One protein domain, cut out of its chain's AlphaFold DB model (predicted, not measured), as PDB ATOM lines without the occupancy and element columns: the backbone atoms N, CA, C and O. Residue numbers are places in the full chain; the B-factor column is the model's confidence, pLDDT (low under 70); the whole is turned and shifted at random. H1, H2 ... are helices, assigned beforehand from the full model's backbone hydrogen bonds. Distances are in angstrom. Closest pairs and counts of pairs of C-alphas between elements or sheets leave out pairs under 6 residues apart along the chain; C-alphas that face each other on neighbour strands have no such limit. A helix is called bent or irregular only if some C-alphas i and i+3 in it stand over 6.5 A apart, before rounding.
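What this domain is: This is residues 412 to 536 of the 660 residues of an uncharacterized protein of Planctomycetes bacterium (UniProt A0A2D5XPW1). The model is a rounded helical globule built round H3, which runs through the middle: H1 crosses its first half, while H2, H4 and H5 pack along its sides. On the side of H3 away from H1 and H2, H6 packs on H4 and H5, and H7 packs on H5 and H6, while residues 412 to 424 make a tail at the other end. The 125 printed residues hold seven named helices, H1 to H7 in chain order, and no named strand; the class is all helix. The whole is compact, with a radius of gyration of the C-alphas of 13.9 A and spans of 40 by 32 by 28 A.

How they stand to each other: After residues 412 to 424, which hold no named element, comes H1, residues 425 to 432. A short link leads to H2, residues 439 to 446, which is close to H1 but not clearly touching, with the C-alphas of Gly 431 and Ile 440 closest at 7.1 A. H3, residues 463 to 475, is the hub, touching four helices. With residues 464 to 469 alone it touches H1, about perpendicular at 78 degrees, the closest C-alphas being Glu 429 and Ala 465 at 5.1 A. H2 and H3 touch at a shallow tilt of 29 degrees, the same way, closest at the C-alphas of Pro 441 and Trp 472, 4.5 A. H4, residues 479 to 485, forms a helical hairpin with H3 at 12 degrees, closest at the C-alphas of Met 470 and Ala 482, 4.7 A. H5, residues 490 to 506, touches H3 at a shallow tilt of 30 degrees, the same way, closest at the C-alphas of His 471 and Val 500, 5.9 A. H6, residues 510 to 522, touches H4 at a steep tilt of 52 degrees, closest at the C-alphas of Val 479 and Phe 516, 5.7 A. H5 and H6 form a hairpin, as do H6 and H7, residues 526 to 533. H7 touches H5, closest at the C-alphas of Ala 498 and Leu 532, 5.8 A, and is apart from H3. Every O i to N i+4 pair is within hydrogen-bond range in H1, H2, H3, H4, H6 and H7; in H5 it is 10 of 13.

Where its parts are: H1 begins at C-alpha 425, (-3.572, -8.563, -47.670). H3 measures 18.3 A from first to last C-alpha, H5 24.1 A and H6 18.4 A. H5 is irregular, but only just: C-alphas 495 and 498 are 6.7 A apart, and it has a kink of 39 degrees near residue 497. H7 ends at C-alpha 533, (-19.630, -27.259, -32.908).

The domain as a whole: The C-alphas farthest apart, of Ala 416 and Val 527, are 41.2 A apart. The printed part has no cut. The link from H2 to H3, residues 447 to 462, is long. Mean pLDDT of the printed part is 81.4; residues 413 to 420 and 530 to 536 are among those under 70.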
ATOM      1  N   LEU A 412     -14.421 -18.323 -64.105       73.75
ATOM      2  CA  LEU A 412     -13.334 -18.724 -64.983       73.75
ATOM      3  C   LEU A 412     -13.250 -20.252 -64.907       73.75
ATOM      4  O   LEU A 412     -13.205 -20.812 -63.815       73.75
ATOM      5  N   GLY A 413     -13.345 -20.920 -66.061       65.19
ATOM      6  CA  GLY A 413     -13.307 -22.380 -66.120       65.19
ATOM      7  C   GLY A 413     -12.022 -22.931 -65.486       65.19
ATOM      8  O   GLY A 413     -11.040 -22.196 -65.379       65.19
ATOM      9  N   PRO A 414     -11.990 -24.215 -65.095       58.66
ATOM     10  CA  PRO A 414     -10.847 -24.820 -64.400       58.66
ATOM     11  C   PRO A 414      -9.521 -24.714 -65.175       58.66
ATOM     12  O   PRO A 414      -8.458 -24.707 -64.559       58.66
ATOM     13  N   ASP A 415      -9.590 -24.572 -66.503       58.47
ATOM     14  CA  ASP A 415      -8.437 -24.435 -67.401       58.47
ATOM     15  C   ASP A 415      -8.002 -22.980 -67.646       58.47
ATOM     16  O   ASP A 415      -6.982 -22.722 -68.294       58.47
ATOM     17  N   ALA A 416      -8.769 -21.999 -67.163       65.44
ATOM     18  CA  ALA A 416      -8.383 -20.604 -67.267       65.44
ATOM     19  C   ALA A 416      -7.181 -20.362 -66.351       65.44
ATOM     20  O   ALA A 416      -7.280 -20.474 -65.131       65.44
ATOM     21  N   LYS A 417      -6.039 -20.002 -66.945       58.06
ATOM     22  CA  LYS A 417      -4.865 -19.535 -66.202       58.06
ATOM     23  C   LYS A 417      -5.191 -18.189 -65.558       58.06
ATOM     24  O   LYS A 417      -4.927 -17.139 -66.137       58.06
ATOM     25  N   THR A 418      -5.806 -18.216 -64.385       61.38
ATOM     26  CA  THR A 418      -5.856 -17.059 -63.502       61.38
ATOM     27  C   THR A 418      -4.488 -16.904 -62.866       61.38
ATOM     28  O   THR A 418      -3.976 -17.813 -62.215       61.38
ATOM     29  N   GLU A 419      -3.862 -15.753 -63.097       65.06
ATOM     30  CA  GLU A 419      -2.681 -15.383 -62.328       65.06
ATOM     31  C   GLU A 419      -3.062 -15.343 -60.838       65.06
ATOM     32  O   GLU A 419      -4.173 -14.921 -60.502       65.06
ATOM     33  N   PRO A 420      -2.195 -15.813 -59.926       67.44
ATOM     34  CA  PRO A 420      -2.443 -15.672 -58.500       67.44
ATOM     35  C   PRO A 420      -2.540 -14.190 -58.134       67.44
ATOM     36  O   PRO A 420      -1.889 -13.325 -58.724       67.44
ATOM     37  N   LEU A 421      -3.360 -13.887 -57.131       76.75
ATOM     38  CA  LEU A 421      -3.513 -12.527 -56.637       76.75
ATOM     39  C   LEU A 421      -2.189 -12.091 -55.978       76.75
ATOM     40  O   LEU A 421      -1.912 -12.531 -54.873       76.75
ATOM     41  N   ALA A 422      -1.375 -11.260 -56.644       73.69
ATOM     42  CA  ALA A 422       0.027 -11.001 -56.263       73.69
ATOM     43  C   ALA A 422       0.249 -10.574 -54.793       73.69
ATOM     44  O   ALA A 422       1.271 -10.916 -54.209       73.69
ATOM     45  N   ASP A 423      -0.722  -9.879 -54.192       83.25
ATOM     46  CA  ASP A 423      -0.812  -9.646 -52.747       83.25
ATOM     47  C   ASP A 423      -2.296  -9.505 -52.336       83.25
ATOM     48  O   ASP A 423      -3.000  -8.623 -52.867       83.25
ATOM     49  N   PRO A 424      -2.815 -10.387 -51.460       87.69
ATOM     50  CA  PRO A 424      -4.197 -10.339 -51.016       87.69
ATOM     51  C   PRO A 424      -4.410  -9.448 -49.793       87.69
ATOM     52  O   PRO A 424      -5.533  -8.993 -49.588       87.69
ATOM     53  N   TRP A 425      -3.379  -9.166 -48.991       89.69
ATOM     54  CA  TRP A 425      -3.572  -8.563 -47.670       89.69
ATOM     55  C   TRP A 425      -4.183  -7.164 -47.721       89.69
ATOM     56  O   TRP A 425      -5.187  -6.960 -47.041       89.69
ATOM     57  N   PRO A 426      -3.733  -6.231 -48.585       87.88
ATOM     58  CA  PRO A 426      -4.365  -4.917 -48.683       87.88
ATOM     59  C   PRO A 426      -5.853  -4.987 -49.049       87.88
ATOM     60  O   PRO A 426      -6.643  -4.157 -48.604       87.88
ATOM     61  N   LEU A 427      -6.247  -5.973 -49.868       88.44
ATOM     62  CA  LEU A 427      -7.643  -6.186 -50.257       88.44
ATOM     63  C   LEU A 427      -8.476  -6.709 -49.086       88.44
ATOM     64  O   LEU A 427      -9.590  -6.234 -48.872       88.44
ATOM     65  N   LEU A 428      -7.944  -7.688 -48.355       90.44
ATOM     66  CA  LEU A 428      -8.631  -8.310 -47.230       90.44
ATOM     67  C   LEU A 428      -8.749  -7.348 -46.048       90.44
ATOM     68  O   LEU A 428      -9.846  -7.210 -45.522       90.44
ATOM     69  N   GLU A 429      -7.683  -6.617 -45.707       87.44
ATOM     70  CA  GLU A 429      -7.698  -5.569 -44.675       87.44
ATOM     71  C   GLU A 429      -8.735  -4.493 -44.980       87.44
ATOM     72  O   GLU A 429      -9.573  -4.156 -44.150       87.44
ATOM     73  N   TRP A 430      -8.755  -4.006 -46.222       84.38
ATOM     74  CA  TRP A 430      -9.786  -3.065 -46.649       84.38
ATOM     75  C   TRP A 430     -11.193  -3.668 -46.548       84.38
ATOM     76  O   TRP A 430     -12.155  -2.990 -46.183       84.38
ATOM     77  N   GLY A 431     -11.317  -4.949 -46.894       82.50
ATOM     78  CA  GLY A 431     -12.561  -5.700 -46.896       82.50
ATOM     79  C   GLY A 431     -13.211  -5.855 -45.526       82.50
ATOM     80  O   GLY A 431     -14.438  -5.823 -45.452       82.50
ATOM     81  N   VAL A 432     -12.414  -5.972 -44.458       80.25
ATOM     82  CA  VAL A 432     -12.885  -6.121 -43.065       80.25
ATOM     83  C   VAL A 432     -13.833  -4.995 -42.655       80.25
ATOM     84  O   VAL A 432     -14.794  -5.228 -41.929       80.25
ATOM     85  N   HIS A 433     -13.607  -3.781 -43.156       73.69
ATOM     86  CA  HIS A 433     -14.405  -2.607 -42.801       73.69
ATOM     87  C   HIS A 433     -15.725  -2.494 -43.575       73.69
ATOM     88  O   HIS A 433     -16.460  -1.518 -43.411       73.69
ATOM     89  N   LEU A 434     -16.030  -3.451 -44.454       71.50
ATOM     90  CA  LEU A 434     -17.257  -3.445 -45.239       71.50
ATOM     91  C   LEU A 434     -18.330  -4.307 -44.558       71.50
ATOM     92  O   LEU A 434     -18.046  -5.447 -44.191       71.50
ATOM     93  N   PRO A 435     -19.603  -3.863 -44.514       64.06
ATOM     94  CA  PRO A 435     -20.714  -4.681 -44.006       64.06
ATOM     95  C   PRO A 435     -20.858  -6.047 -44.706       64.06
ATOM     96  O   PRO A 435     -21.458  -6.978 -44.178       64.06
ATOM     97  N   SER A 436     -20.301  -6.180 -45.913       72.44
ATOM     98  CA  SER A 436     -20.300  -7.393 -46.730       72.44
ATOM     99  C   SER A 436     -18.939  -8.106 -46.767       72.44
ATOM    100  O   SER A 436     -18.644  -8.779 -47.753       72.44
ATOM    101  N   ALA A 437     -18.086  -7.949 -45.750       80.38
ATOM    102  CA  ALA A 437     -16.746  -8.552 -45.709       80.38
ATOM    103  C   ALA A 437     -16.762 -10.070 -45.986       80.38
ATOM    104  O   ALA A 437     -15.962 -10.580 -46.767       80.38
ATOM    105  N   HIS A 438     -17.739 -10.781 -45.422       79.12
ATOM    106  CA  HIS A 438     -17.925 -12.230 -45.571       79.12
ATOM    107  C   HIS A 438     -18.150 -12.696 -47.019       79.12
ATOM    108  O   HIS A 438     -17.864 -13.841 -47.357       79.12
ATOM    109  N   PHE A 439     -18.626 -11.810 -47.898       83.06
ATOM    110  CA  PHE A 439     -18.843 -12.119 -49.309       83.06
ATOM    111  C   PHE A 439     -17.527 -12.165 -50.114       83.06
ATOM    112  O   PHE A 439     -17.466 -12.805 -51.165       83.06
ATOM    113  N   ILE A 440     -16.460 -11.521 -49.629       88.56
ATOM    114  CA  ILE A 440     -15.194 -11.361 -50.362       88.56
ATOM    115  C   ILE A 440     -14.557 -12.708 -50.739       88.56
ATOM    116  O   ILE A 440     -14.283 -12.905 -51.926       88.56
ATOM    117  N   PRO A 441     -14.369 -13.669 -49.811       90.50
ATOM    118  CA  PRO A 441     -13.757 -14.958 -50.138       90.50
ATOM    119  C   PRO A 441     -14.539 -15.736 -51.202       90.50
ATOM    120  O   PRO A 441     -13.956 -16.231 -52.167       90.50
ATOM    121  N   LYS A 442     -15.874 -15.767 -51.089       87.25
ATOM    122  CA  LYS A 442     -16.758 -16.414 -52.073       87.25
ATOM    123  C   LYS A 442     -16.630 -15.785 -53.450       87.25
ATOM    124  O   LYS A 442     -16.567 -16.489 -54.455       87.25
ATOM    125  N   ALA A 443     -16.566 -14.458 -53.506       86.81
ATOM    126  CA  ALA A 443     -16.398 -13.729 -54.751       86.81
ATOM    127  C   ALA A 443     -15.069 -14.069 -55.440       86.81
ATOM    128  O   ALA A 443     -15.055 -14.284 -56.651       86.81
ATOM    129  N   LEU A 444     -13.974 -14.164 -54.677       88.75
ATOM    130  CA  LEU A 444     -12.656 -14.531 -55.199       88.75
ATOM    131  C   LEU A 444     -12.667 -15.946 -55.795       88.75
ATOM    132  O   LEU A 444     -12.293 -16.107 -56.960       88.75
ATOM    133  N   VAL A 445     -13.176 -16.939 -55.056       87.81
ATOM    134  CA  VAL A 445     -13.288 -18.328 -55.544       87.81
ATOM    135  C   VAL A 445     -14.189 -18.418 -56.768       87.81
ATOM    136  O   VAL A 445     -13.797 -18.997 -57.780       87.81
ATOM    137  N   ARG A 446     -15.365 -17.780 -56.734       84.19
ATOM    138  CA  ARG A 446     -16.303 -17.762 -57.866       84.19
ATOM    139  C   ARG A 446     -15.679 -17.158 -59.122       84.19
ATOM    140  O   ARG A 446     -15.997 -17.582 -60.226       84.19
ATOM    141  N   GLN A 447     -14.797 -16.173 -58.973       83.81
ATOM    142  CA  GLN A 447     -14.074 -15.564 -60.087       83.81
ATOM    143  C   GLN A 447     -12.795 -16.330 -60.476       83.81
ATOM    144  O   GLN A 447     -12.059 -15.858 -61.337       83.81
ATOM    145  N   GLY A 448     -12.543 -17.510 -59.899       83.25
ATOM    146  CA  GLY A 448     -11.412 -18.381 -60.229       83.25
ATOM    147  C   GLY A 448     -10.072 -17.935 -59.639       83.25
ATOM    148  O   GLY A 448      -9.029 -18.419 -60.075       83.25
ATOM    149  N   TRP A 449     -10.071 -17.010 -58.676       86.88
ATOM    150  CA  TRP A 449      -8.844 -16.551 -58.025       86.88
ATOM    151  C   TRP A 449      -8.387 -17.539 -56.961       86.88
ATOM    152  O   TRP A 449      -9.170 -17.956 -56.103       86.88
ATOM    153  N   ARG A 450      -7.088 -17.849 -56.987       85.81
ATOM    154  CA  ARG A 450      -6.437 -18.694 -55.985       85.81
ATOM    155  C   ARG A 450      -5.600 -17.868 -55.006       85.81
ATOM    156  O   ARG A 450      -4.964 -16.896 -55.435       85.81
ATOM    157  N   PRO A 451      -5.567 -18.256 -53.721       85.31
ATOM    158  CA  PRO A 451      -4.641 -17.694 -52.749       85.31
ATOM    159  C   PRO A 451      -3.188 -17.915 -53.207       85.31
ATOM    160  O   PRO A 451      -2.816 -19.062 -53.464       85.31
ATOM    161  N   PRO A 452      -2.339 -16.875 -53.303       86.19
ATOM    162  CA  PRO A 452      -0.921 -17.051 -53.639       86.19
ATOM    163  C   PRO A 452      -0.226 -18.016 -52.670       86.19
ATOM    164  O   PRO A 452      -0.371 -17.867 -51.459       86.19
ATOM    165  N   GLU A 453       0.512 -19.002 -53.192       83.94
ATOM    166  CA  GLU A 453       1.057 -20.149 -52.435       83.94
ATOM    167  C   GLU A 453       1.902 -19.741 -51.217       83.94
ATOM    168  O   GLU A 453       1.778 -20.327 -50.140       83.94
ATOM    169  N   GLU A 454       2.708 -18.689 -51.361       83.38
ATOM    170  CA  GLU A 454       3.652 -18.232 -50.335       83.38
ATOM    171  C   GLU A 454       3.087 -17.155 -49.398       83.38
ATOM    172  O   GLU A 454       3.783 -16.704 -48.488       83.38
ATOM    173  N   SER A 455       1.831 -16.736 -49.580       84.56
ATOM    174  CA  SER A 455       1.279 -15.651 -48.774       84.56
ATOM    175  C   SER A 455       1.015 -16.083 -47.333       84.56
ATOM    176  O   SER A 455       0.318 -17.071 -47.064       84.56
ATOM    177  N   ARG A 456       1.586 -15.306 -46.410       83.81
ATOM    178  CA  ARG A 456       1.458 -15.437 -44.959       83.81
ATOM    179  C   ARG A 456       1.067 -14.086 -44.364       83.81
ATOM    180  O   ARG A 456       1.509 -13.071 -44.907       83.81
ATOM    181  N   PRO A 457       0.283 -14.067 -43.274       83.12
ATOM    182  CA  PRO A 457      -0.035 -12.821 -42.595       83.12
ATOM    183  C   PRO A 457       1.257 -12.160 -42.118       83.12
ATOM    184  O   PRO A 457       2.087 -12.784 -41.454       83.12
ATOM    185  N   GLY A 458       1.452 -10.904 -42.515       82.06
ATOM    186  CA  GLY A 458       2.580 -10.099 -42.069       82.06
ATOM    187  C   GLY A 458       2.357  -9.547 -40.655       82.06
ATOM    188  O   GLY A 458       1.216  -9.520 -40.174       82.06
ATOM    189  N   PRO A 459       3.414  -9.050 -39.989       77.94
ATOM    190  CA  PRO A 459       3.271  -8.299 -38.746       77.94
ATOM    191  C   PRO A 459       2.287  -7.131 -38.929       77.94
ATOM    192  O   PRO A 459       2.469  -6.317 -39.830       77.94
ATOM    193  N   GLY A 460       1.253  -7.056 -38.084       80.81
ATOM    194  CA  GLY A 460       0.219  -6.014 -38.148       80.81
ATOM    195  C   GLY A 460      -1.033  -6.370 -38.959       80.81
ATOM    196  O   GLY A 460      -1.935  -5.542 -39.030       80.81
ATOM    197  N   THR A 461      -1.114  -7.580 -39.523       84.25
ATOM    198  CA  THR A 461      -2.343  -8.059 -40.181       84.25
ATOM    199  C   THR A 461      -3.444  -8.276 -39.142       84.25
ATOM    200  O   THR A 461      -3.233  -9.017 -38.179       84.25
ATOM    201  N   SER A 462      -4.621  -7.687 -39.341       85.38
ATOM    202  CA  SER A 462      -5.768  -7.840 -38.449       85.38
ATOM    203  C   SER A 462      -6.274  -9.285 -38.418       85.38
ATOM    204  O   SER A 462      -6.287  -9.987 -39.436       85.38
ATOM    205  N   SER A 463      -6.747  -9.742 -37.255       84.81
ATOM    206  CA  SER A 463      -7.333 -11.083 -37.114       84.81
ATOM    207  C   SER A 463      -8.515 -11.287 -38.067       84.81
ATOM    208  O   SER A 463      -8.668 -12.354 -38.650       84.81
ATOM    209  N   SER A 464      -9.306 -10.243 -38.318       83.25
ATOM    210  CA  SER A 464     -10.411 -10.290 -39.274       83.25
ATOM    211  C   SER A 464      -9.937 -10.512 -40.714       83.25
ATOM    212  O   SER A 464     -10.531 -11.326 -41.423       83.25
ATOM    213  N   ALA A 465      -8.853  -9.866 -41.158       88.31
ATOM    214  CA  ALA A 465      -8.295 -10.097 -42.492       88.31
ATOM    215  C   ALA A 465      -7.705 -11.510 -42.622       88.31
ATOM    216  O   ALA A 465      -7.895 -12.165 -43.651       88.31
ATOM    217  N   GLN A 466      -7.060 -12.014 -41.563       90.06
ATOM    218  CA  GLN A 466      -6.603 -13.407 -41.485       90.06
ATOM    219  C   GLN A 466      -7.766 -14.391 -41.619       90.06
ATOM    220  O   GLN A 466      -7.667 -15.366 -42.360       90.06
ATOM    221  N   ILE A 467      -8.905 -14.103 -40.986       88.69
ATOM    222  CA  ILE A 467     -10.098 -14.948 -41.077       88.69
ATOM    223  C   ILE A 467     -10.701 -14.914 -42.484       88.69
ATOM    224  O   ILE A 467     -11.085 -15.965 -42.999       88.69
ATOM    225  N   LEU A 468     -10.731 -13.757 -43.159       90.44
ATOM    226  CA  LEU A 468     -11.143 -13.692 -44.567       90.44
ATOM    227  C   LEU A 468     -10.196 -14.496 -45.477       90.44
ATOM    228  O   LEU A 468     -10.660 -15.192 -46.381       90.44
ATOM    229  N   TYR A 469      -8.883 -14.447 -45.227       93.44
ATOM    230  CA  TYR A 469      -7.897 -15.241 -45.969       93.44
ATOM    231  C   TYR A 469      -8.076 -16.746 -45.737       93.44
ATOM    232  O   TYR A 469      -8.105 -17.531 -46.682       93.44
ATOM    233  N   MET A 470      -8.256 -17.151 -44.481       93.00
ATOM    234  CA  MET A 470      -8.533 -18.530 -44.093       93.00
ATOM    235  C   MET A 470      -9.844 -19.034 -44.713       93.00
ATOM    236  O   MET A 470      -9.873 -20.135 -45.253       93.00
ATOM    237  N   HIS A 471     -10.906 -18.225 -44.719       92.44
ATOM    238  CA  HIS A 471     -12.158 -18.554 -45.404       92.44
ATOM    239  C   HIS A 471     -11.933 -18.777 -46.907       92.44
ATOM    240  O   HIS A 471     -12.453 -19.737 -47.473       92.44
ATOM    241  N   TRP A 472     -11.111 -17.945 -47.552       92.81
ATOM    242  CA  TRP A 472     -10.771 -18.113 -48.967       92.81
ATOM    243  C   TRP A 472     -10.012 -19.420 -49.228       92.81
ATOM    244  O   TRP A 472     -10.362 -20.150 -50.155       92.81
ATOM    245  N   LEU A 473      -9.035 -19.758 -48.380       93.56
ATOM    246  CA  LEU A 473      -8.316 -21.034 -48.439       93.56
ATOM    247  C   LEU A 473      -9.261 -22.231 -48.271       93.56
ATOM    248  O   LEU A 473      -9.175 -23.188 -49.036       93.56
ATOM    249  N   LEU A 474     -10.193 -22.169 -47.315       93.38
ATOM    250  CA  LEU A 474     -11.158 -23.244 -47.073       93.38
ATOM    251  C   LEU A 474     -12.121 -23.425 -48.249       93.38
ATOM    252  O   LEU A 474     -12.304 -24.547 -48.706       93.38
ATOM    253  N   LEU A 475     -12.666 -22.345 -48.812       90.25
ATOM    254  CA  LEU A 475     -13.499 -22.436 -50.018       90.25
ATOM    255  C   LEU A 475     -12.729 -22.993 -51.231       90.25
ATOM    256  O   LEU A 475     -13.335 -23.574 -52.126       90.25
ATOM    257  N   GLY A 476     -11.401 -22.839 -51.258       89.00
ATOM    258  CA  GLY A 476     -10.507 -23.465 -52.237       89.00
ATOM    259  C   GLY A 476     -10.097 -24.911 -51.913       89.00
ATOM    260  O   GLY A 476      -9.381 -25.521 -52.705       89.00
ATOM    261  N   GLY A 477     -10.519 -25.465 -50.770       90.94
ATOM    262  CA  GLY A 477     -10.159 -26.812 -50.306       90.94
ATOM    263  C   GLY A 477      -8.779 -26.928 -49.635       90.94
ATOM    264  O   GLY A 477      -8.302 -28.034 -49.383       90.94
ATOM    265  N   GLU A 478      -8.121 -25.813 -49.316       92.75
ATOM    266  CA  GLU A 478      -6.734 -25.753 -48.834       92.75
ATOM    267  C   GLU A 478      -6.621 -25.792 -47.295       92.75
ATOM    268  O   GLU A 478      -6.049 -24.900 -46.664       92.75
ATOM    269  N   VAL A 479      -7.157 -26.853 -46.676       94.06
ATOM    270  CA  VAL A 479      -7.294 -26.995 -45.207       94.06
ATOM    271  C   VAL A 479      -5.981 -26.775 -44.441       94.06
ATOM    272  O   VAL A 479      -5.943 -25.999 -43.492       94.06
ATOM    273  N   GLU A 480      -4.881 -27.394 -44.871       94.12
ATOM    274  CA  GLU A 480      -3.585 -27.301 -44.172       94.12
ATOM    275  C   GLU A 480      -3.024 -25.874 -44.133       94.12
ATOM    276  O   GLU A 480      -2.366 -25.462 -43.176       94.12
ATOM    277  N   ARG A 481      -3.266 -25.101 -45.195       93.06
ATOM    278  CA  ARG A 481      -2.852 -23.697 -45.259       93.06
ATOM    279  C   ARG A 481      -3.793 -22.822 -44.445       93.06
ATOM    280  O   ARG A 481      -3.315 -21.900 -43.792       93.06
ATOM    281  N   ALA A 482      -5.088 -23.134 -44.440       92.62
ATOM    282  CA  ALA A 482      -6.067 -22.448 -43.604       92.62
ATOM    283  C   ALA A 482      -5.724 -22.585 -42.112       92.62
ATOM    284  O   ALA A 482      -5.706 -21.585 -41.404       92.62
ATOM    285  N   LEU A 483      -5.344 -23.784 -41.654       91.44
ATOM    286  CA  LEU A 483      -4.901 -24.028 -40.273       91.44
ATOM    287  C   LEU A 483      -3.667 -23.199 -39.895       91.44
ATOM    288  O   LEU A 483      -3.600 -22.658 -38.797       91.44
ATOM    289  N   LYS A 484      -2.704 -23.052 -40.814       90.81
ATOM    290  CA  LYS A 484      -1.506 -22.217 -40.606       90.81
ATOM    291  C   LYS A 484      -1.796 -20.715 -40.623       90.81
ATOM    292  O   LYS A 484      -0.989 -19.949 -40.111       90.81
ATOM    293  N   ALA A 485      -2.889 -20.302 -41.258       88.56
ATOM    294  CA  ALA A 485      -3.326 -18.912 -41.339       88.56
ATOM    295  C   ALA A 485      -4.329 -18.528 -40.237       88.56
ATOM    296  O   ALA A 485      -4.721 -17.365 -40.165       88.56
ATOM    297  N   ALA A 486      -4.769 -19.488 -39.419       86.44
ATOM    298  CA  ALA A 486      -5.706 -19.244 -38.335       86.44
ATOM    299  C   ALA A 486      -5.075 -18.321 -37.267       86.44
ATOM    300  O   ALA A 486      -3.923 -18.557 -36.887       86.44
ATOM    301  N   PRO A 487      -5.809 -17.314 -36.750       84.81
ATOM    302  CA  PRO A 487      -5.309 -16.426 -35.700       84.81
ATOM    303  C   PRO A 487      -4.806 -17.200 -34.476       84.81
ATOM    304  O   PRO A 487      -5.391 -18.215 -34.097       84.81
ATOM    305  N   GLU A 488      -3.739 -16.736 -33.825       83.31
ATOM    306  CA  GLU A 488      -3.208 -17.374 -32.605       83.31
ATOM    307  C   GLU A 488      -4.163 -17.246 -31.408       83.31
ATOM    308  O   GLU A 488      -4.254 -18.162 -30.599       83.31
ATOM    309  N   GLU A 489      -4.923 -16.151 -31.333       81.75
ATOM    310  CA  GLU A 489      -5.874 -15.882 -30.253       81.75
ATOM    311  C   GLU A 489      -7.200 -16.634 -30.460       81.75
ATOM    312  O   GLU A 489      -7.900 -16.431 -31.456       81.75
ATOM    313  N   ASP A 490      -7.578 -17.475 -29.493       75.50
ATOM    314  CA  ASP A 490      -8.796 -18.291 -29.573       75.50
ATOM    315  C   ASP A 490     -10.086 -17.453 -29.579       75.50
ATOM    316  O   ASP A 490     -11.052 -17.828 -30.238       75.50
ATOM    317  N   SER A 491     -10.109 -16.284 -28.931       72.44
ATOM    318  CA  SER A 491     -11.253 -15.358 -28.978       72.44
ATOM    319  C   SER A 491     -11.514 -14.834 -30.394       72.44
ATOM    320  O   SER A 491     -12.647 -14.867 -30.868       72.44
ATOM    321  N   ALA A 492     -10.459 -14.414 -31.098       70.94
ATOM    322  CA  ALA A 492     -10.559 -13.942 -32.475       70.94
ATOM    323  C   ALA A 492     -10.978 -15.070 -33.430       70.94
ATOM    324  O   ALA A 492     -11.731 -14.840 -34.376       70.94
ATOM    325  N   LEU A 493     -10.520 -16.300 -33.167       77.69
ATOM    326  CA  LEU A 493     -10.952 -17.487 -33.898       77.69
ATOM    327  C   LEU A 493     -12.464 -17.718 -33.718       77.69
ATOM    328  O   LEU A 493     -13.173 -17.925 -34.698       77.69
ATOM    329  N   LEU A 494     -12.981 -17.628 -32.493       74.56
ATOM    330  CA  LEU A 494     -14.386 -17.908 -32.187       74.56
ATOM    331  C   LEU A 494     -15.377 -16.935 -32.843       74.56
ATOM    332  O   LEU A 494     -16.360 -17.388 -33.430       74.56
ATOM    333  N   GLU A 495     -15.117 -15.626 -32.792       69.12
ATOM    334  CA  GLU A 495     -16.080 -14.600 -33.231       69.12
ATOM    335  C   GLU A 495     -16.444 -14.681 -34.722       69.12
ATOM    336  O   GLU A 495     -17.574 -14.373 -35.102       69.12
ATOM    337  N   MET A 496     -15.516 -15.109 -35.586       66.62
ATOM    338  CA  MET A 496     -15.739 -15.106 -37.038       66.62
ATOM    339  C   MET A 496     -15.640 -16.490 -37.698       66.62
ATOM    340  O   MET A 496     -16.165 -16.653 -38.802       66.62
ATOM    341  N   VAL A 497     -15.048 -17.514 -37.062       74.56
ATOM    342  CA  VAL A 497     -15.027 -18.877 -37.639       74.56
ATOM    343  C   VAL A 497     -16.421 -19.489 -37.690       74.56
ATOM    344  O   VAL A 497     -16.722 -20.190 -38.650       74.56
ATOM    345  N   ALA A 498     -17.309 -19.174 -36.745       75.94
ATOM    346  CA  ALA A 498     -18.694 -19.643 -36.791       75.94
ATOM    347  C   ALA A 498     -19.387 -19.271 -38.118       75.94
ATOM    348  O   ALA A 498     -20.039 -20.107 -38.745       75.94
ATOM    349  N   MET A 499     -19.162 -18.043 -38.597       77.25
ATOM    350  CA  MET A 499     -19.665 -17.568 -39.888       77.25
ATOM    351  C   MET A 499     -19.031 -18.321 -41.067       77.25
ATOM    352  O   MET A 499     -19.737 -18.708 -41.993       77.25
ATOM    353  N   VAL A 500     -17.715 -18.567 -41.026       82.69
ATOM    354  CA  VAL A 500     -16.994 -19.326 -42.065       82.69
ATOM    355  C   VAL A 500     -17.513 -20.761 -42.167       82.69
ATOM    356  O   VAL A 500     -17.739 -21.263 -43.265       82.69
ATOM    357  N   LEU A 501     -17.738 -21.425 -41.033       82.44
ATOM    358  CA  LEU A 501     -18.261 -22.792 -40.996       82.44
ATOM    359  C   LEU A 501     -19.710 -22.869 -41.488       82.44
ATOM    360  O   LEU A 501     -20.065 -23.827 -42.178       82.44
ATOM    361  N   ASP A 502     -20.537 -21.872 -41.160       79.56
ATOM    362  CA  ASP A 502     -21.900 -21.774 -41.689       79.56
ATOM    363  C   ASP A 502     -21.894 -21.580 -43.211       79.56
ATOM    364  O   ASP A 502     -22.666 -22.221 -43.928       79.56
ATOM    365  N   ASP A 503     -20.978 -20.760 -43.724       81.25
ATOM    366  CA  ASP A 503     -20.811 -20.568 -45.159       81.25
ATOM    367  C   ASP A 503     -20.342 -21.843 -45.868       81.25
ATOM    368  O   ASP A 503     -20.968 -22.228 -46.853       81.25
ATOM    369  N   LEU A 504     -19.331 -22.553 -45.354       83.94
ATOM    370  CA  LEU A 504     -18.902 -23.846 -45.913       83.94
ATOM    371  C   LEU A 504     -20.046 -24.861 -45.957       83.94
ATOM    372  O   LEU A 504     -20.164 -25.617 -46.917       83.94
ATOM    373  N   ARG A 505     -20.923 -24.858 -44.949       80.12
ATOM    374  CA  ARG A 505     -22.115 -25.710 -44.945       80.12
ATOM    375  C   ARG A 505     -23.090 -25.332 -46.060       80.12
ATOM    376  O   ARG A 505     -23.616 -26.218 -46.725       80.12
ATOM    377  N   ARG A 506     -23.355 -24.037 -46.259       81.06
ATOM    378  CA  ARG A 506     -24.268 -23.553 -47.315       81.06
ATOM    379  C   ARG A 506     -23.768 -23.889 -48.719       81.06
ATOM    380  O   ARG A 506     -24.589 -24.089 -49.606       81.06
ATOM    381  N   GLU A 507     -22.453 -23.963 -48.898       79.94
ATOM    382  CA  GLU A 507     -21.807 -24.347 -50.159       79.94
ATOM    383  C   GLU A 507     -21.605 -25.874 -50.302       79.94
ATOM    384  O   GLU A 507     -20.891 -26.308 -51.200       79.94
ATOM    385  N   ASP A 508     -22.198 -26.695 -49.420       82.50
ATOM    386  CA  ASP A 508     -22.062 -28.165 -49.397       82.50
ATOM    387  C   ASP A 508     -20.603 -28.666 -49.259       82.50
ATOM    388  O   ASP A 508     -20.243 -29.779 -49.638       82.50
ATOM    389  N   ALA A 509     -19.727 -27.851 -48.659       85.75
ATOM    390  CA  ALA A 509     -18.314 -28.160 -48.420       85.75
ATOM    391  C   ALA A 509     -18.092 -28.842 -47.054       85.75
ATOM    392  O   ALA A 509     -17.165 -28.504 -46.307       85.75
ATOM    393  N   LEU A 510     -18.952 -29.806 -46.704       85.25
ATOM    394  CA  LEU A 510     -18.947 -30.466 -45.391       85.25
ATOM    395  C   LEU A 510     -17.627 -31.189 -45.096       85.25
ATOM    396  O   LEU A 510     -17.108 -31.083 -43.989       85.25
ATOM    397  N   GLU A 511     -17.040 -31.865 -46.084       87.94
ATOM    398  CA  GLU A 511     -15.766 -32.572 -45.904       87.94
ATOM    399  C   GLU A 511     -14.622 -31.614 -45.528       87.94
ATOM    400  O   GLU A 511     -13.822 -31.903 -44.638       87.94
ATOM    401  N   VAL A 512     -14.567 -30.441 -46.167       89.56
ATOM    402  CA  VAL A 512     -13.568 -29.404 -45.870       89.56
ATOM    403  C   VAL A 512     -13.755 -28.878 -44.450       89.56
ATOM    404  O   VAL A 512     -12.776 -28.744 -43.712       89.56
ATOM    405  N   ARG A 513     -15.009 -28.622 -44.054       89.31
ATOM    406  CA  ARG A 513     -15.368 -28.219 -42.689       89.31
ATOM    407  C   ARG A 513     -14.882 -29.242 -41.662       89.31
ATOM    408  O   ARG A 513     -14.185 -28.855 -40.728       89.31
ATOM    409  N   GLU A 514     -15.202 -30.522 -41.838       87.12
ATOM    410  CA  GLU A 514     -14.823 -31.567 -40.877       87.12
ATOM    411  C   GLU A 514     -13.305 -31.731 -40.770       87.12
ATOM    412  O   GLU A 514     -12.759 -31.815 -39.669       87.12
ATOM    413  N   ARG A 515     -12.595 -31.698 -41.904       92.94
ATOM    414  CA  ARG A 515     -11.126 -31.749 -41.915       92.94
ATOM    415  C   ARG A 515     -10.500 -30.550 -41.205       92.94
ATOM    416  O   ARG A 515      -9.515 -30.719 -40.493       92.94
ATOM    417  N   PHE A 516     -11.061 -29.356 -41.378       92.00
ATOM    418  CA  PHE A 516     -10.582 -28.157 -40.692       92.00
ATOM    419  C   PHE A 516     -10.828 -28.222 -39.180       92.00
ATOM    420  O   PHE A 516      -9.907 -27.965 -38.407       92.00
ATOM    421  N   LEU A 517     -12.023 -28.638 -38.748       87.81
ATOM    422  CA  LEU A 517     -12.330 -28.838 -37.328       87.81
ATOM    423  C   LEU A 517     -11.404 -29.882 -36.697       87.81
ATOM    424  O   LEU A 517     -10.872 -29.650 -35.613       87.81
ATOM    425  N   GLN A 518     -11.150 -30.996 -37.390       89.38
ATOM    426  CA  GLN A 518     -10.208 -32.005 -36.914       89.38
ATOM    427  C   GLN A 518      -8.785 -31.447 -36.797       89.38
ATOM    428  O   GLN A 518      -8.146 -31.635 -35.766       89.38
ATOM    429  N   GLY A 519      -8.315 -30.691 -37.789       91.19
ATOM    430  CA  GLY A 519      -7.001 -30.054 -37.726       91.19
ATOM    431  C   GLY A 519      -6.863 -29.057 -36.571       91.19
ATOM    432  O   GLY A 519      -5.818 -29.003 -35.926       91.19
ATOM    433  N   LEU A 520      -7.921 -28.309 -36.239       88.12
ATOM    434  CA  LEU A 520      -7.930 -27.446 -35.052       88.12
ATOM    435  C   LEU A 520      -7.833 -28.258 -33.748       88.12
ATOM    436  O   LEU A 520      -7.124 -27.841 -32.828       88.12
ATOM    437  N   ARG A 521      -8.482 -29.431 -33.666       87.50
ATOM    438  CA  ARG A 521      -8.338 -30.347 -32.515       87.50
ATOM    439  C   ARG A 521      -6.905 -30.849 -32.386       87.50
ATOM    440  O   ARG A 521      -6.355 -30.822 -31.287       87.50
ATOM    441  N   ASP A 522      -6.299 -31.251 -33.498       89.94
ATOM    442  CA  ASP A 522      -4.936 -31.787 -33.529       89.94
ATOM    443  C   ASP A 522      -3.893 -30.728 -33.115       89.94
ATOM    444  O   ASP A 522      -2.872 -31.059 -32.512       89.94
ATOM    445  N   LEU A 523      -4.181 -29.442 -33.353       86.88
ATOM    446  CA  LEU A 523      -3.386 -28.301 -32.876       86.88
ATOM    447  C   LEU A 523      -3.623 -27.943 -31.396       86.88
ATOM    448  O   LEU A 523      -3.079 -26.953 -30.912       86.88
ATOM    449  N   GLY A 524      -4.431 -28.719 -30.668       85.50
ATOM    450  CA  GLY A 524      -4.729 -28.483 -29.255       85.50
ATOM    451  C   GLY A 524      -5.791 -27.412 -28.998       85.50
ATOM    452  O   GLY A 524      -6.021 -27.058 -27.845       85.50
ATOM    453  N   ARG A 525      -6.494 -26.929 -30.031       82.19
ATOM    454  CA  ARG A 525      -7.553 -25.908 -29.909       82.19
ATOM    455  C   ARG A 525      -8.939 -26.512 -29.676       82.19
ATOM    456  O   ARG A 525      -9.950 -26.012 -30.167       82.19
ATOM    457  N   GLY A 526      -8.995 -27.614 -28.927       71.38
ATOM    458  CA  GLY A 526     -10.218 -28.394 -28.700       71.38
ATOM    459  C   GLY A 526     -11.348 -27.603 -28.031       71.38
ATOM    460  O   GLY A 526     -12.509 -27.850 -28.334       71.38
ATOM    461  N   VAL A 527     -11.015 -26.619 -27.186       67.69
ATOM    462  CA  VAL A 527     -11.999 -25.721 -26.555       67.69
ATOM    463  C   VAL A 527     -12.689 -24.860 -27.612       67.69
ATOM    464  O   VAL A 527     -13.913 -24.867 -27.702       67.69
ATOM    465  N   ALA A 528     -11.919 -24.197 -28.481       69.44
ATOM    466  CA  ALA A 528     -12.481 -23.383 -29.553       69.44
ATOM    467  C   ALA A 528     -13.326 -24.220 -30.529       69.44
ATOM    468  O   ALA A 528     -14.405 -23.800 -30.938       69.44
ATOM    469  N   VAL A 529     -12.876 -25.437 -30.858       72.25
ATOM    470  CA  VAL A 529     -13.648 -26.384 -31.681       72.25
ATOM    471  C   VAL A 529     -14.968 -26.759 -31.013       72.25
ATOM    472  O   VAL A 529     -15.996 -26.736 -31.684       72.25
ATOM    473  N   GLY A 530     -14.957 -27.034 -29.706       67.94
ATOM    474  CA  GLY A 530     -16.169 -27.318 -28.945       67.94
ATOM    475  C   GLY A 530     -17.193 -26.196 -29.082       67.94
ATOM    476  O   GLY A 530     -18.296 -26.436 -29.555       67.94
ATOM    477  N   HIS A 531     -16.809 -24.950 -28.802       67.19
ATOM    478  CA  HIS A 531     -17.680 -23.778 -28.986       67.19
ATOM    479  C   HIS A 531     -18.229 -23.640 -30.420       67.19
ATOM    480  O   HIS A 531     -19.405 -23.328 -30.609       67.19
ATOM    481  N   LEU A 532     -17.411 -23.920 -31.440       67.19
ATOM    482  CA  LEU A 532     -17.812 -23.847 -32.851       67.19
ATOM    483  C   LEU A 532     -18.794 -24.955 -33.268       67.19
ATOM    484  O   LEU A 532     -19.652 -24.726 -34.121       67.19
ATOM    485  N   GLU A 533     -18.698 -26.147 -32.675       67.88
ATOM    486  CA  GLU A 533     -19.630 -27.259 -32.908       67.88
ATOM    487  C   GLU A 533     -20.985 -27.067 -32.210       67.88
ATOM    488  O   GLU A 533     -21.993 -27.630 -32.650       67.88
ATOM    489  N   LEU A 534     -21.011 -26.250 -31.153       61.31
ATOM    490  CA  LEU A 534     -22.195 -25.933 -30.349       61.31
ATOM    491  C   LEU A 534     -23.033 -24.778 -30.914       61.31
ATOM    492  O   LEU A 534     -24.139 -24.534 -30.428       61.31
ATOM    493  N   HIS A 535     -22.551 -24.075 -31.943       60.09
ATOM    494  CA  HIS A 535     -23.261 -22.934 -32.517       60.09
ATOM    495  C   HIS A 535     -24.632 -23.373 -33.093       60.09
ATOM    496  O   HIS A 535     -24.689 -24.294 -33.919       60.09
ATOM    497  N   PRO A 536     -25.756 -22.741 -32.694       49.78
ATOM    498  CA  PRO A 536     -27.103 -23.220 -33.002       49.78
ATOM    499  C   PRO A 536     -27.464 -22.977 -34.475       49.78
ATOM    500  O   PRO A 536     -28.023 -21.950 -34.852       49.78
TER     501      PRO A 536